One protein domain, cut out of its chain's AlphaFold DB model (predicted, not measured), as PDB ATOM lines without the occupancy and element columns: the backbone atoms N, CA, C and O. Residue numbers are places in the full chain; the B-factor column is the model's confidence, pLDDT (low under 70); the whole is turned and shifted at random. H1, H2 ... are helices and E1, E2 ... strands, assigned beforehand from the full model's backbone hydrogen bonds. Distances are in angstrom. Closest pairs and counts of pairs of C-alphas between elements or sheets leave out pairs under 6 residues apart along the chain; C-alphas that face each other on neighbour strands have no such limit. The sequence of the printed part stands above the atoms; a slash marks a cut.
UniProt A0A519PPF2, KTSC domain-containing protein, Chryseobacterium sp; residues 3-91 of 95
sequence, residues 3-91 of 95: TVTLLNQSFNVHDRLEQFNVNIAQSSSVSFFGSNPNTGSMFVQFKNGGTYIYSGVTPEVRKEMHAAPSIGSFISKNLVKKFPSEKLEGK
ATOM      1  N   THR A   3      19.202  17.289 -15.259       86.88
ATOM      2  CA  THR A   3      20.599  16.852 -15.159       86.88
ATOM      3  C   THR A   3      21.473  18.024 -14.730       86.88
ATOM      4  O   THR A   3      21.305  19.146 -15.208       86.88
ATOM      5  N   VAL A   4      22.412  17.775 -13.820       87.69
ATOM      6  CA  VAL A   4      23.460  18.731 -13.448       87.69
ATOM      7  C   VAL A   4      24.823  18.116 -13.716       87.69
ATOM      8  O   VAL A   4      25.062  16.957 -13.383       87.69
ATOM      9  N   THR A   5      25.723  18.889 -14.317       89.00
ATOM     10  CA  THR A   5      27.106  18.464 -14.546       89.00
ATOM     11  C   THR A   5      27.994  19.042 -13.452       89.00
ATOM     12  O   THR A   5      28.078  20.258 -13.294       89.00
ATOM     13  N   LEU A   6      28.652  18.170 -12.690       86.25
ATOM     14  CA  LEU A   6      29.563  18.522 -11.603       86.25
ATOM     15  C   LEU A   6      30.855  17.720 -11.780       86.25
ATOM     16  O   LEU A   6      30.799  16.503 -11.919       86.25
ATOM     17  N   LEU A   7      32.014  18.389 -11.783       86.31
ATOM     18  CA  LEU A   7      33.330  17.750 -11.977       86.31
ATOM     19  C   LEU A   7      33.381  16.819 -13.208       86.31
ATOM     20  O   LEU A   7      33.874  15.697 -13.131       86.31
ATOM     21  N   ASN A   8      32.828  17.274 -14.337       87.50
ATOM     22  CA  ASN A   8      32.756  16.528 -15.601       87.50
ATOM     23  C   ASN A   8      31.919  15.233 -15.538       87.50
ATOM     24  O   ASN A   8      31.977  14.420 -16.456       87.50
ATOM     25  N   GLN A   9      31.112  15.055 -14.490       88.12
ATOM     26  CA  GLN A   9      30.156  13.960 -14.358       88.12
ATOM     27  C   GLN A   9      28.730  14.507 -14.359       88.12
ATOM     28  O   GLN A   9      28.440  15.529 -13.734       88.12
ATOM     29  N   SER A  10      27.839  13.831 -15.079       91.19
ATOM     30  CA  SER A  10      26.419  14.170 -15.124       91.19
ATOM     31  C   SER A  10      25.669  13.414 -14.037       91.19
ATOM     32  O   SER A  10      25.837  12.207 -13.888       91.19
ATOM     33  N   PHE A  11      24.826  14.131 -13.304       92.75
ATOM     34  CA  PHE A  11      23.978  13.577 -12.261       92.75
ATOM     35  C   PHE A  11      22.523  13.919 -12.541       92.75
ATOM     36  O   PHE A  11      22.185  15.063 -12.853       92.75
ATOM     37  N   ASN A  12      21.661  12.927 -12.379       93.12
ATOM     38  CA  ASN A  12      20.224  13.100 -12.359       93.12
ATOM     39  C   ASN A  12      19.794  13.690 -11.015       93.12
ATOM     40  O   ASN A  12      20.273  13.298  -9.946       93.12
ATOM     41  N   VAL A  13      18.882  14.653 -11.090       93.56
ATOM     42  CA  VAL A  13      18.338  15.381  -9.951       93.56
ATOM     43  C   VAL A  13      16.858  15.064  -9.841       93.56
ATOM     44  O   VAL A  13      16.097  15.235 -10.796       93.56
ATOM     45  N   HIS A  14      16.459  14.615  -8.656       93.75
ATOM     46  CA  HIS A  14      15.066  14.396  -8.304       93.75
ATOM     47  C   HIS A  14      14.256  15.693  -8.469       93.75
ATOM     48  O   HIS A  14      14.732  16.766  -8.101       93.75
ATOM     49  N   ASP A  15      13.009  15.599  -8.934       92.44
ATOM     50  CA  ASP A  15      12.162  16.750  -9.294       92.44
ATOM     51  C   ASP A  15      12.038  17.790  -8.158       92.44
ATOM     52  O   ASP A  15      12.184  18.995  -8.355       92.44
ATOM     53  N   ARG A  16      11.889  17.313  -6.913       92.00
ATOM     54  CA  ARG A  16      11.895  18.138  -5.680       92.00
ATOM     55  C   ARG A  16      13.155  19.001  -5.483       92.00
ATOM     56  O   ARG A  16      13.114  19.923  -4.672       92.00
ATOM     57  N   LEU A  17      14.262  18.709  -6.169       93.19
ATOM     58  CA  LEU A  17      15.550  19.392  -6.037       93.19
ATOM     59  C   LEU A  17      15.950  20.220  -7.274       93.19
ATOM     60  O   LEU A  17      16.997  20.860  -7.249       93.19
ATOM     61  N   GLU A  18      15.146  20.271  -8.342       91.62
ATOM     62  CA  GLU A  18      15.546  20.913  -9.613       91.62
ATOM     63  C   GLU A  18      15.885  22.407  -9.489       91.62
ATOM     64  O   GLU A  18      16.732  22.931 -10.225       91.62
ATOM     65  N   GLN A  19      15.234  23.083  -8.541       92.31
ATOM     66  CA  GLN A  19      15.422  24.505  -8.246       92.31
ATOM     67  C   GLN A  19      16.553  24.781  -7.247       92.31
ATOM     68  O   GLN A  19      16.834  25.939  -6.942       92.31
ATOM     69  N   PHE A  20      17.189  23.742  -6.706       94.44
ATOM     70  CA  PHE A  20      18.296  23.909  -5.777       94.44
ATOM     71  C   PHE A  20      19.611  24.064  -6.538       94.44
ATOM     72  O   PHE A  20      19.852  23.419  -7.560       94.44
ATOM     73  N   ASN A  21      20.509  24.885  -5.997       93.44
ATOM     74  CA  ASN A  21      21.914  24.803  -6.363       93.44
ATOM     75  C   ASN A  21      22.488  23.492  -5.813       93.44
ATOM     76  O   ASN A  21      22.291  23.199  -4.641       93.44
ATOM     77  N   VAL A  22      23.215  22.716  -6.614       94.44
ATOM     78  CA  VAL A  22      23.787  21.428  -6.186       94.44
ATOM     79  C   VAL A  22      25.302  21.561  -6.086       94.44
ATOM     80  O   VAL A  22      25.945  22.004  -7.030       94.44
ATOM     81  N   ASN A  23      25.866  21.165  -4.946       93.19
ATOM     82  CA  ASN A  23      27.306  21.134  -4.707       93.19
ATOM     83  C   ASN A  23      27.729  19.762  -4.190       93.19
ATOM     84  O   ASN A  23      26.987  19.110  -3.454       93.19
ATOM     85  N   ILE A  24      28.948  19.357  -4.540       92.81
ATOM     86  CA  ILE A  24      29.594  18.165  -3.989       92.81
ATOM     87  C   ILE A  24      30.246  18.541  -2.658       92.81
ATOM     88  O   ILE A  24      30.977  19.526  -2.573       92.81
ATOM     89  N   ALA A  25      30.003  17.749  -1.615       91.56
ATOM     90  CA  ALA A  25      30.687  17.918  -0.338       91.56
ATOM     91  C   ALA A  25      32.041  17.202  -0.332       91.56
ATOM     92  O   ALA A  25      32.127  16.001  -0.597       91.56
ATOM     93  N   GLN A  26      33.084  17.908   0.105       87.75
ATOM     94  CA  GLN A  26      34.314  17.283   0.594       87.75
ATOM     95  C   GLN A  26      34.077  16.779   2.027       87.75
ATOM     96  O   GLN A  26      34.439  17.418   3.010       87.75
ATOM     97  N   SER A  27      33.360  15.662   2.160       87.88
ATOM     98  CA  SER A  27      32.975  15.093   3.454       87.88
ATOM     99  C   SER A  27      32.959  13.566   3.416       87.88
ATOM    100  O   SER A  27      32.612  12.954   2.404       87.88
ATOM    101  N   SER A  28      33.289  12.948   4.552       88.94
ATOM    102  CA  SER A  28      33.189  11.499   4.749       88.94
ATOM    103  C   SER A  28      31.745  11.004   4.883       88.94
ATOM    104  O   SER A  28      31.487   9.833   4.626       88.94
ATOM    105  N   SER A  29      30.799  11.871   5.256       90.44
ATOM    106  CA  SER A  29      29.402  11.492   5.509       90.44
ATOM    107  C   SER A  29      28.402  12.116   4.538       90.44
ATOM    108  O   SER A  29      27.342  11.534   4.306       90.44
ATOM    109  N   VAL A  30      28.728  13.260   3.933       94.56
ATOM    110  CA  VAL A  30      27.849  13.991   3.006       94.56
ATOM    111  C   VAL A  30      28.354  13.841   1.575       94.56
ATOM    112  O   VAL A  30      29.543  14.001   1.317       94.56
ATOM    113  N   SER A  31      27.455  13.528   0.643       94.56
ATOM    114  CA  SER A  31      27.751  13.471  -0.795       94.56
ATOM    115  C   SER A  31      27.458  14.799  -1.473       94.56
ATOM    116  O   SER A  31      28.332  15.359  -2.130       94.56
ATOM    117  N   PHE A  32      26.240  15.308  -1.287       95.56
ATOM    118  CA  PHE A  32      25.762  16.511  -1.956       95.56
ATOM    119  C   PHE A  32      25.008  17.400  -0.987       95.56
ATOM    120  O   PHE A  32      24.416  16.930  -0.012       95.56
ATOM    121  N   PHE A  33      25.013  18.689  -1.274       95.75
ATOM    122  CA  PHE A  33      24.268  19.671  -0.510       95.75
ATOM    123  C   PHE A  33      23.909  20.863  -1.383       95.75
ATOM    124  O   PHE A  33      24.490  21.081  -2.451       95.75
ATOM    125  N   GLY A  34      22.968  21.670  -0.910       94.94
ATOM    126  CA  GLY A  34      22.518  22.800  -1.690       94.94
ATOM    127  C   GLY A  34      21.475  23.654  -1.021       94.94
ATOM    128  O   GLY A  34      20.966  23.319   0.047       94.94
ATOM    129  N   SER A  35      21.140  24.756  -1.678       95.06
ATOM    130  CA  SER A  35      20.095  25.654  -1.220       95.06
ATOM    131  C   SER A  35      19.171  26.085  -2.351       95.06
ATOM    132  O   SER A  35      19.507  25.982  -3.526       95.06
ATOM    133  N   ASN A  36      17.973  26.517  -1.994       93.75
ATOM    134  CA  ASN A  36      17.052  27.181  -2.894       93.75
ATOM    135  C   ASN A  36      16.845  28.603  -2.351       93.75
ATOM    136  O   ASN A  36      16.199  28.762  -1.310       93.75
ATOM    137  N   PRO A  37      17.408  29.638  -3.002       87.12
ATOM    138  CA  PRO A  37      17.302  31.011  -2.520       87.12
ATOM    139  C   PRO A  37      15.866  31.546  -2.584       87.12
ATOM    140  O   PRO A  37      15.525  32.402  -1.774       87.12
ATOM    141  N   ASN A  38      15.023  31.013  -3.477       89.50
ATOM    142  CA  ASN A  38      13.641  31.463  -3.653       89.50
ATOM    143  C   ASN A  38      12.739  31.003  -2.502       89.50
ATOM    144  O   ASN A  38      11.860  31.741  -2.072       89.50
ATOM    145  N   THR A  39      12.958  29.789  -1.991       92.06
ATOM    146  CA  THR A  39      12.145  29.209  -0.905       92.06
ATOM    147  C   THR A  39      12.829  29.262   0.458       92.06
ATOM    148  O   THR A  39      12.251  28.845   1.460       92.06
ATOM    149  N   GLY A  40      14.091  29.695   0.507       93.06
ATOM    150  CA  GLY A  40      14.915  29.638   1.710       93.06
ATOM    151  C   GLY A  40      15.113  28.219   2.244       93.06
ATOM    152  O   GLY A  40      15.249  28.024   3.447       93.06
ATOM    153  N   SER A  41      15.093  27.213   1.370       95.62
ATOM    154  CA  SER A  41      15.279  25.813   1.763       95.62
ATOM    155  C   SER A  41      16.707  25.345   1.503       95.62
ATOM    156  O   SER A  41      17.422  25.906   0.673       95.62
ATOM    157  N   MET A  42      17.126  24.286   2.185       96.38
ATOM    158  CA  MET A  42      18.402  23.611   1.959       96.38
ATOM    159  C   MET A  42      18.187  22.119   1.815       96.38
ATOM    160  O   MET A  42      17.291  21.574   2.445       96.38
ATOM    161  N   PHE A  43      19.017  21.442   1.030       96.75
ATOM    162  CA  PHE A  43      19.028  19.987   1.015       96.75
ATOM    163  C   PHE A  43      20.405  19.444   1.369       96.75
ATOM    164  O   PHE A  43      21.435  20.075   1.125       96.75
ATOM    165  N   VAL A  44      20.399  18.239   1.927       96.31
ATOM    166  CA  VAL A  44      21.589  17.453   2.235       96.31
ATOM    167  C   VAL A  44      21.335  16.029   1.777       96.31
ATOM    168  O   VAL A  44      20.326  15.434   2.148       96.31
ATOM    169  N   GLN A  45      22.264  15.461   1.017       96.44
ATOM    170  CA  GLN A  45      22.307  14.036   0.727       96.44
ATOM    171  C   GLN A  45      23.544  13.400   1.355       96.44
ATOM    172  O   GLN A  45      24.681  13.765   1.048       96.44
ATOM    173  N   PHE A  46      23.316  12.404   2.203       94.81
ATOM    174  CA  PHE A  46      24.363  11.619   2.846       94.81
ATOM    175  C   PHE A  46      24.905  10.519   1.922       94.81
ATOM    176  O   PHE A  46      24.270  10.128   0.942       94.81
ATOM    177  N   LYS A  47      26.085   9.982   2.251       93.75
ATOM    178  CA  LYS A  47      26.760   8.914   1.485       93.75
ATOM    179  C   LYS A  47      25.943   7.623   1.394       93.75
ATOM    180  O   LYS A  47      26.029   6.923   0.392       93.75
ATOM    181  N   ASN A  48      25.088   7.353   2.383       92.00
ATOM    182  CA  ASN A  48      24.129   6.241   2.350       92.00
ATOM    183  C   ASN A  48      22.924   6.489   1.415       92.00
ATOM    184  O   ASN A  48      22.045   5.640   1.311       92.00
ATOM    185  N   GLY A  49      22.865   7.643   0.745       92.56
ATOM    186  CA  GLY A  49      21.804   8.030  -0.181       92.56
ATOM    187  C   GLY A  49      20.642   8.786   0.457       92.56
ATOM    188  O   GLY A  49      19.881   9.407  -0.279       92.56
ATOM    189  N   GLY A  50      20.530   8.790   1.790       95.50
ATOM    190  CA  GLY A  50      19.467   9.500   2.493       95.50
ATOM    191  C   GLY A  50      19.519  10.997   2.205       95.50
ATOM    192  O   GLY A  50      20.543  11.641   2.446       95.50
ATOM    193  N   THR A  51      18.415  11.544   1.704       96.88
ATOM    194  CA  THR A  51      18.289  12.962   1.368       96.88
ATOM    195  C   THR A  51      17.269  13.634   2.276       96.88
ATOM    196  O   THR A  51      16.179  13.112   2.484       96.88
ATOM    197  N   TYR A  52      17.623  14.802   2.803       96.75
ATOM    198  CA  TYR A  52      16.771  15.616   3.662       96.75
ATOM    199  C   TYR A  52      16.668  17.024   3.100       96.75
ATOM    200  O   TYR A  52      17.672  17.578   2.646       96.75
ATOM    201  N   ILE A  53      15.472  17.602   3.166       97.06
ATOM    202  CA  ILE A  53      15.192  18.987   2.802       97.06
ATOM    203  C   ILE A  53      14.801  19.731   4.075       97.06
ATOM    204  O   ILE A  53      13.840  19.362   4.740       97.06
ATOM    205  N   TYR A  54      15.556  20.771   4.403       97.12
ATOM    206  CA  TYR A  54      15.320  21.683   5.512       97.12
ATOM    207  C   TYR A  54      14.636  22.944   4.990       97.12
ATOM    208  O   TYR A  54      15.130  23.572   4.052       97.12
ATOM    209  N   SER A  55      13.516  23.328   5.592       95.88
ATOM    210  CA  SER A  55      12.731  24.502   5.192       95.88
ATOM    211  C   SER A  55      12.969  25.695   6.115       95.88
ATOM    212  O   SER A  55      13.216  25.515   7.307       95.88
ATOM    213  N   GLY A  56      12.822  26.914   5.587       94.94
ATOM    214  CA  GLY A  56      12.904  28.142   6.385       94.94
ATOM    215  C   GLY A  56      14.306  28.439   6.920       94.94
ATOM    216  O   GLY A  56      14.451  29.107   7.940       94.94
ATOM    217  N   VAL A  57      15.344  27.932   6.253       95.50
ATOM    218  CA  VAL A  57      16.729  28.171   6.648       95.50
ATOM    219  C   VAL A  57      17.118  29.595   6.299       95.50
ATOM    220  O   VAL A  57      16.922  30.023   5.165       95.50
ATOM    221  N   THR A  58      17.684  30.334   7.247       94.12
ATOM    222  CA  THR A  58      17.984  31.757   7.049       94.12
ATOM    223  C   THR A  58      19.103  31.981   6.015       94.12
ATOM    224  O   THR A  58      19.938  31.093   5.799       94.12
ATOM    225  N   PRO A  59      19.147  33.148   5.342       91.94
ATOM    226  CA  PRO A  59      20.207  33.480   4.385       91.94
ATOM    227  C   PRO A  59      21.623  33.346   4.955       91.94
ATOM    228  O   PRO A  59      22.528  32.912   4.242       91.94
ATOM    229  N   GLU A  60      21.808  33.673   6.233       92.94
ATOM    230  CA  GLU A  60      23.089  33.609   6.937       92.94
ATOM    231  C   GLU A  60      23.570  32.160   7.036       92.94
ATOM    232  O   GLU A  60      24.660  31.843   6.563       92.94
ATOM    233  N   VAL A  61      22.720  31.252   7.530       94.19
ATOM    234  CA  VAL A  61      23.042  29.817   7.636       94.19
ATOM    235  C   VAL A  61      23.335  29.216   6.259       94.19
ATOM    236  O   VAL A  61      24.266  28.422   6.109       94.19
ATOM    237  N   ARG A  62      22.585  29.623   5.222       92.88
ATOM    238  CA  ARG A  62      22.850  29.188   3.840       92.88
ATOM    239  C   ARG A  62      24.243  29.612   3.380       92.88
ATOM    240  O   ARG A  62      24.970  28.792   2.825       92.88
ATOM    241  N   LYS A  63      24.626  30.867   3.632       91.62
ATOM    242  CA  LYS A  63      25.939  31.415   3.269       91.62
ATOM    243  C   LYS A  63      27.073  30.731   4.035       91.62
ATOM    244  O   LYS A  63      28.074  30.356   3.430       91.62
ATOM    245  N   GLU A  64      26.913  30.541   5.340       92.56
ATOM    246  CA  GLU A  64      27.928  29.924   6.198       92.56
ATOM    247  C   GLU A  64      28.219  28.470   5.821       92.56
ATOM    248  O   GLU A  64      29.373  28.049   5.875       92.56
ATOM    249  N   MET A  65      27.213  27.710   5.376       90.88
ATOM    250  CA  MET A  65      27.418  26.327   4.936       90.88
ATOM    251  C   MET A  65      28.450  26.232   3.805       90.88
ATOM    252  O   MET A  65      29.275  25.322   3.810       90.88
ATOM    253  N   HIS A  66      28.427  27.165   2.848       85.00
ATOM    254  CA  HIS A  66      29.378  27.175   1.732       85.00
ATOM    255  C   HIS A  66      30.820  27.450   2.173       85.00
ATOM    256  O   HIS A  66      31.750  27.022   1.498       85.00
ATOM    257  N   ALA A  67      31.005  28.138   3.301       88.06
ATOM    258  CA  ALA A  67      32.311  28.430   3.884       88.06
ATOM    259  C   ALA A  67      32.732  27.409   4.957       88.06
ATOM    260  O   ALA A  67      33.825  27.515   5.519       88.06
ATOM    261  N   ALA A  68      31.874  26.441   5.288       89.62
ATOM    262  CA  ALA A  68      32.119  25.552   6.407       89.62
ATOM    263  C   ALA A  68      33.262  24.565   6.100       89.62
ATOM    264  O   ALA A  68      33.198  23.842   5.104       89.62
ATOM    265  N   PRO A  69      34.260  24.427   6.995       86.00
ATOM    266  CA  PRO A  69      35.379  23.502   6.799       86.00
ATOM    267  C   PRO A  69      34.954  22.028   6.878       86.00
ATOM    268  O   PRO A  69      35.648  21.141   6.394       86.00
ATOM    269  N   SER A  70      33.805  21.750   7.502       90.44
ATOM    270  CA  SER A  70      33.193  20.424   7.551       90.44
ATOM    271  C   SER A  70      31.683  20.547   7.406       90.44
ATOM    272  O   SER A  70      30.981  20.906   8.355       90.44
ATOM    273  N   ILE A  71      31.181  20.204   6.219       92.31
ATOM    274  CA  ILE A  71      29.750  20.252   5.891       92.31
ATOM    275  C   ILE A  71      28.936  19.390   6.864       92.31
ATOM    276  O   ILE A  71      27.942  19.848   7.419       92.31
ATOM    277  N   GLY A  72      29.392  18.167   7.150       90.62
ATOM    278  CA  GLY A  72      28.713  17.270   8.092       90.62
ATOM    279  C   GLY A  72      28.598  17.858   9.505       90.62
ATOM    280  O   GLY A  72      27.516  17.837  10.094       90.62
ATOM    281  N   SER A  73      29.685  18.439  10.034       91.69
ATOM    282  CA  SER A  73      29.653  19.091  11.352       91.69
ATOM    283  C   SER A  73      28.729  20.309  11.347       91.69
ATOM    284  O   SER A  73      27.915  20.461  12.259       91.69
ATOM    285  N   PHE A  74      28.790  21.127  10.295       94.44
ATOM    286  CA  PHE A  74      27.911  22.279  10.129       94.44
ATOM    287  C   PHE A  74      26.433  21.874  10.173       94.44
ATOM    288  O   PHE A  74      25.671  22.432  10.957       94.44
ATOM    289  N   ILE A  75      26.038  20.848   9.416       92.56
ATOM    290  CA  ILE A  75      24.655  20.350   9.389       92.56
ATOM    291  C   ILE A  75      24.195  19.910  10.777       92.56
ATOM    292  O   ILE A  75      23.128  20.322  11.231       92.56
ATOM    293  N   SER A  76      25.010  19.124  11.483       92.25
ATOM    294  CA  SER A  76      24.657  18.644  12.824       92.25
ATOM    295  C   SER A  76      24.439  19.774  13.838       92.25
ATOM    296  O   SER A  76      23.579  19.658  14.705       92.25
ATOM    297  N   LYS A  77      25.196  20.873  13.717       93.38
ATOM    298  CA  LYS A  77      25.162  22.001  14.654       93.38
ATOM    299  C   LYS A  77      24.128  23.055  14.286       93.38
ATOM    300  O   LYS A  77      23.586  23.700  15.181       93.38
ATOM    301  N   ASN A  78      23.892  23.270  12.994       94.50
ATOM    302  CA  ASN A  78      23.155  24.430  12.494       94.50
ATOM    303  C   ASN A  78      21.840  24.079  11.807       94.50
ATOM    304  O   ASN A  78      20.963  24.930  11.779       94.50
ATOM    305  N   LEU A  79      21.662  22.851  11.318       94.12
ATOM    306  CA  LEU A  79      20.441  22.440  10.618       94.12
ATOM    307  C   LEU A  79      19.586  21.492  11.464       94.12
ATOM    308  O   LEU A  79      18.403  21.745  11.703       94.12
ATOM    309  N   VAL A  80      20.201  20.416  11.955       92.00
ATOM    310  CA  VAL A  80      19.516  19.349  12.695       92.00
ATOM    311  C   VAL A  80      18.853  19.905  13.957       92.00
ATOM    312  O   VAL A  80      19.482  20.620  14.733       92.00
ATOM    313  N   LYS A  81      17.569  19.567  14.159       91.81
ATOM    314  CA  LYS A  81      16.699  20.032  15.264       91.81
ATOM    315  C   LYS A  81      16.448  21.548  15.329       91.81
ATOM    316  O   LYS A  81      15.645  21.969  16.155       91.81
ATOM    317  N   LYS A  82      17.095  22.357  14.484       95.19
ATOM    318  CA  LYS A  82      16.909  23.816  14.416       95.19
ATOM    319  C   LYS A  82      15.916  24.231  13.339       95.19
ATOM    320  O   LYS A  82      15.206  25.212  13.521       95.19
ATOM    321  N   PHE A  83      15.854  23.474  12.248       96.12
ATOM    322  CA  PHE A  83      14.916  23.709  11.158       96.12
ATOM    323  C   PHE A  83      14.045  22.471  10.925       96.12
ATOM    324  O   PHE A  83      14.546  21.348  11.059       96.12
ATOM    325  N   PRO A  84      12.762  22.650  10.558       96.31
ATOM    326  CA  PRO A  84      11.928  21.548  10.106       96.31
ATOM    327  C   PRO A  84      12.573  20.859   8.905       96.31
ATOM    328  O   PRO A  84      13.114  21.524   8.016       96.31
ATOM    329  N   SER A  85      12.515  19.530   8.889       96.38
ATOM    330  CA  SER A  85      13.118  18.726   7.833       96.38
ATOM    331  C   SER A  85      12.189  17.618   7.363       96.38
ATOM    332  O   SER A  85      11.615  16.907   8.186       96.38
ATOM    333  N   GLU A  86      12.137  17.414   6.055       96.25
ATOM    334  CA  GLU A  86      11.470  16.287   5.411       96.25
ATOM    335  C   GLU A  86      12.528  15.367   4.801       96.25
ATOM    336  O   GLU A  86      13.492  15.833   4.182       96.25
ATOM    337  N   LYS A  87      12.363  14.055   4.974       95.69
ATOM    338  CA  LYS A  87      13.180  13.074   4.266       95.69
ATOM    339  C   LYS A  87      12.578  12.859   2.882       95.69
ATOM    340  O   LYS A  87      11.392  12.578   2.764       95.69
ATOM    341  N   LEU A  88      13.404  12.972   1.852       94.31
ATOM    342  CA  LEU A  88      13.005  12.615   0.502       94.31
ATOM    343  C   LEU A  88      13.004  11.087   0.364       94.31
ATOM    344  O   LEU A  88      13.953  10.422   0.792       94.31
ATOM    345  N   GLU A  89      11.957  10.545  -0.248       91.19
ATOM    346  CA  GLU A  89      11.909   9.133  -0.616       91.19
ATOM    347  C   GLU A  89      12.953   8.848  -1.706       91.19
ATOM    348  O   GLU A  89      12.959   9.461  -2.773       91.19
ATOM    349  N   GLY A  90      13.881   7.932  -1.421       88.19
ATOM    350  CA  GLY A  90      14.992   7.604  -2.315       88.19
ATOM    351  C   GLY A  90      16.153   8.612  -2.305       88.19
ATOM    352  O   GLY A  90      16.380   9.351  -1.344       88.19
ATOM    353  N   LYS A  91      16.960   8.576  -3.372       90.12
ATOM    354  CA  LYS A  91      18.127   9.450  -3.550       90.12
ATOM    355  C   LYS A  91      17.716  10.737  -4.264       90.12
ATOM    356  O   LYS A  91      17.148  10.683  -5.347       90.12
TER     357      LYS A  91
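Overview. This is residues 3 to 91 of the 95 residues of the protein "KTSC domain-containing protein" of Chryseobacterium sp (UniProt A0A519PPF2). A twisted sheet of four strands, E3 to E6, bears the helical hairpin H1 and H2 on one face, and the small strand hairpin E1 and E2 lies off at the far end, on the side away from the helices. A long link, residues 14 to 29, joins that hairpin to the sheet. The 89 printed residues run E1 E2 E3 E4 E5 H1 H2 E6, a mixed class; both sheets, E1 - E2 and E3 - E4 - E5 - E6, are antiparallel. The whole is compact, with a radius of gyration of the C-alphas of 12.0 A and spans of 32 by 25 by 22 A.

Along the chain. Find C-alpha 3 at (20.599, 16.852, -15.159), where E1 begins, residues 3 to 6; E2 follows, residues 9 to 13. E3, residues 30 to 36, is 18.0 A long and E4, residues 41 to 46, 16.9 A. Then come E5, residues 51 to 54, H1, residues 59 to 67, 13.1 A, and H2, residues 71 to 78. E6, residues 85 to 88, ends at C-alpha 88, (13.005, 12.615, 0.502).

Arrangement. E3, E4 and E5 form a meander, each strand the antiparallel neighbour of the one before: look at N 34 and O 43, 3.0 A, and N 44 and O 52, 2.9 A. E6 is the edge strand beside E5, with N 86 and O 53 at 2.9 A. H1 and H2 on the same face make two layers, helices over a sheet. They touch at C-alphas 65 and 71, 6.6 A, a shallow tilt of 30 degrees, opposite ways. H2 has every O i to N i+4 pair within hydrogen-bond range, H1 3 of 5. In the hairpin E1 and E2, N 4 and O 11 are 2.9 A apart; E2 and E3 are apart.

Size, cuts and confidence. The C-alphas farthest apart, of Asn 8 and Lys 81, are 35.0 A apart. The printed part has no cut, the link E2 to E3 is long, and no printed residue is under 70 in pLDDT.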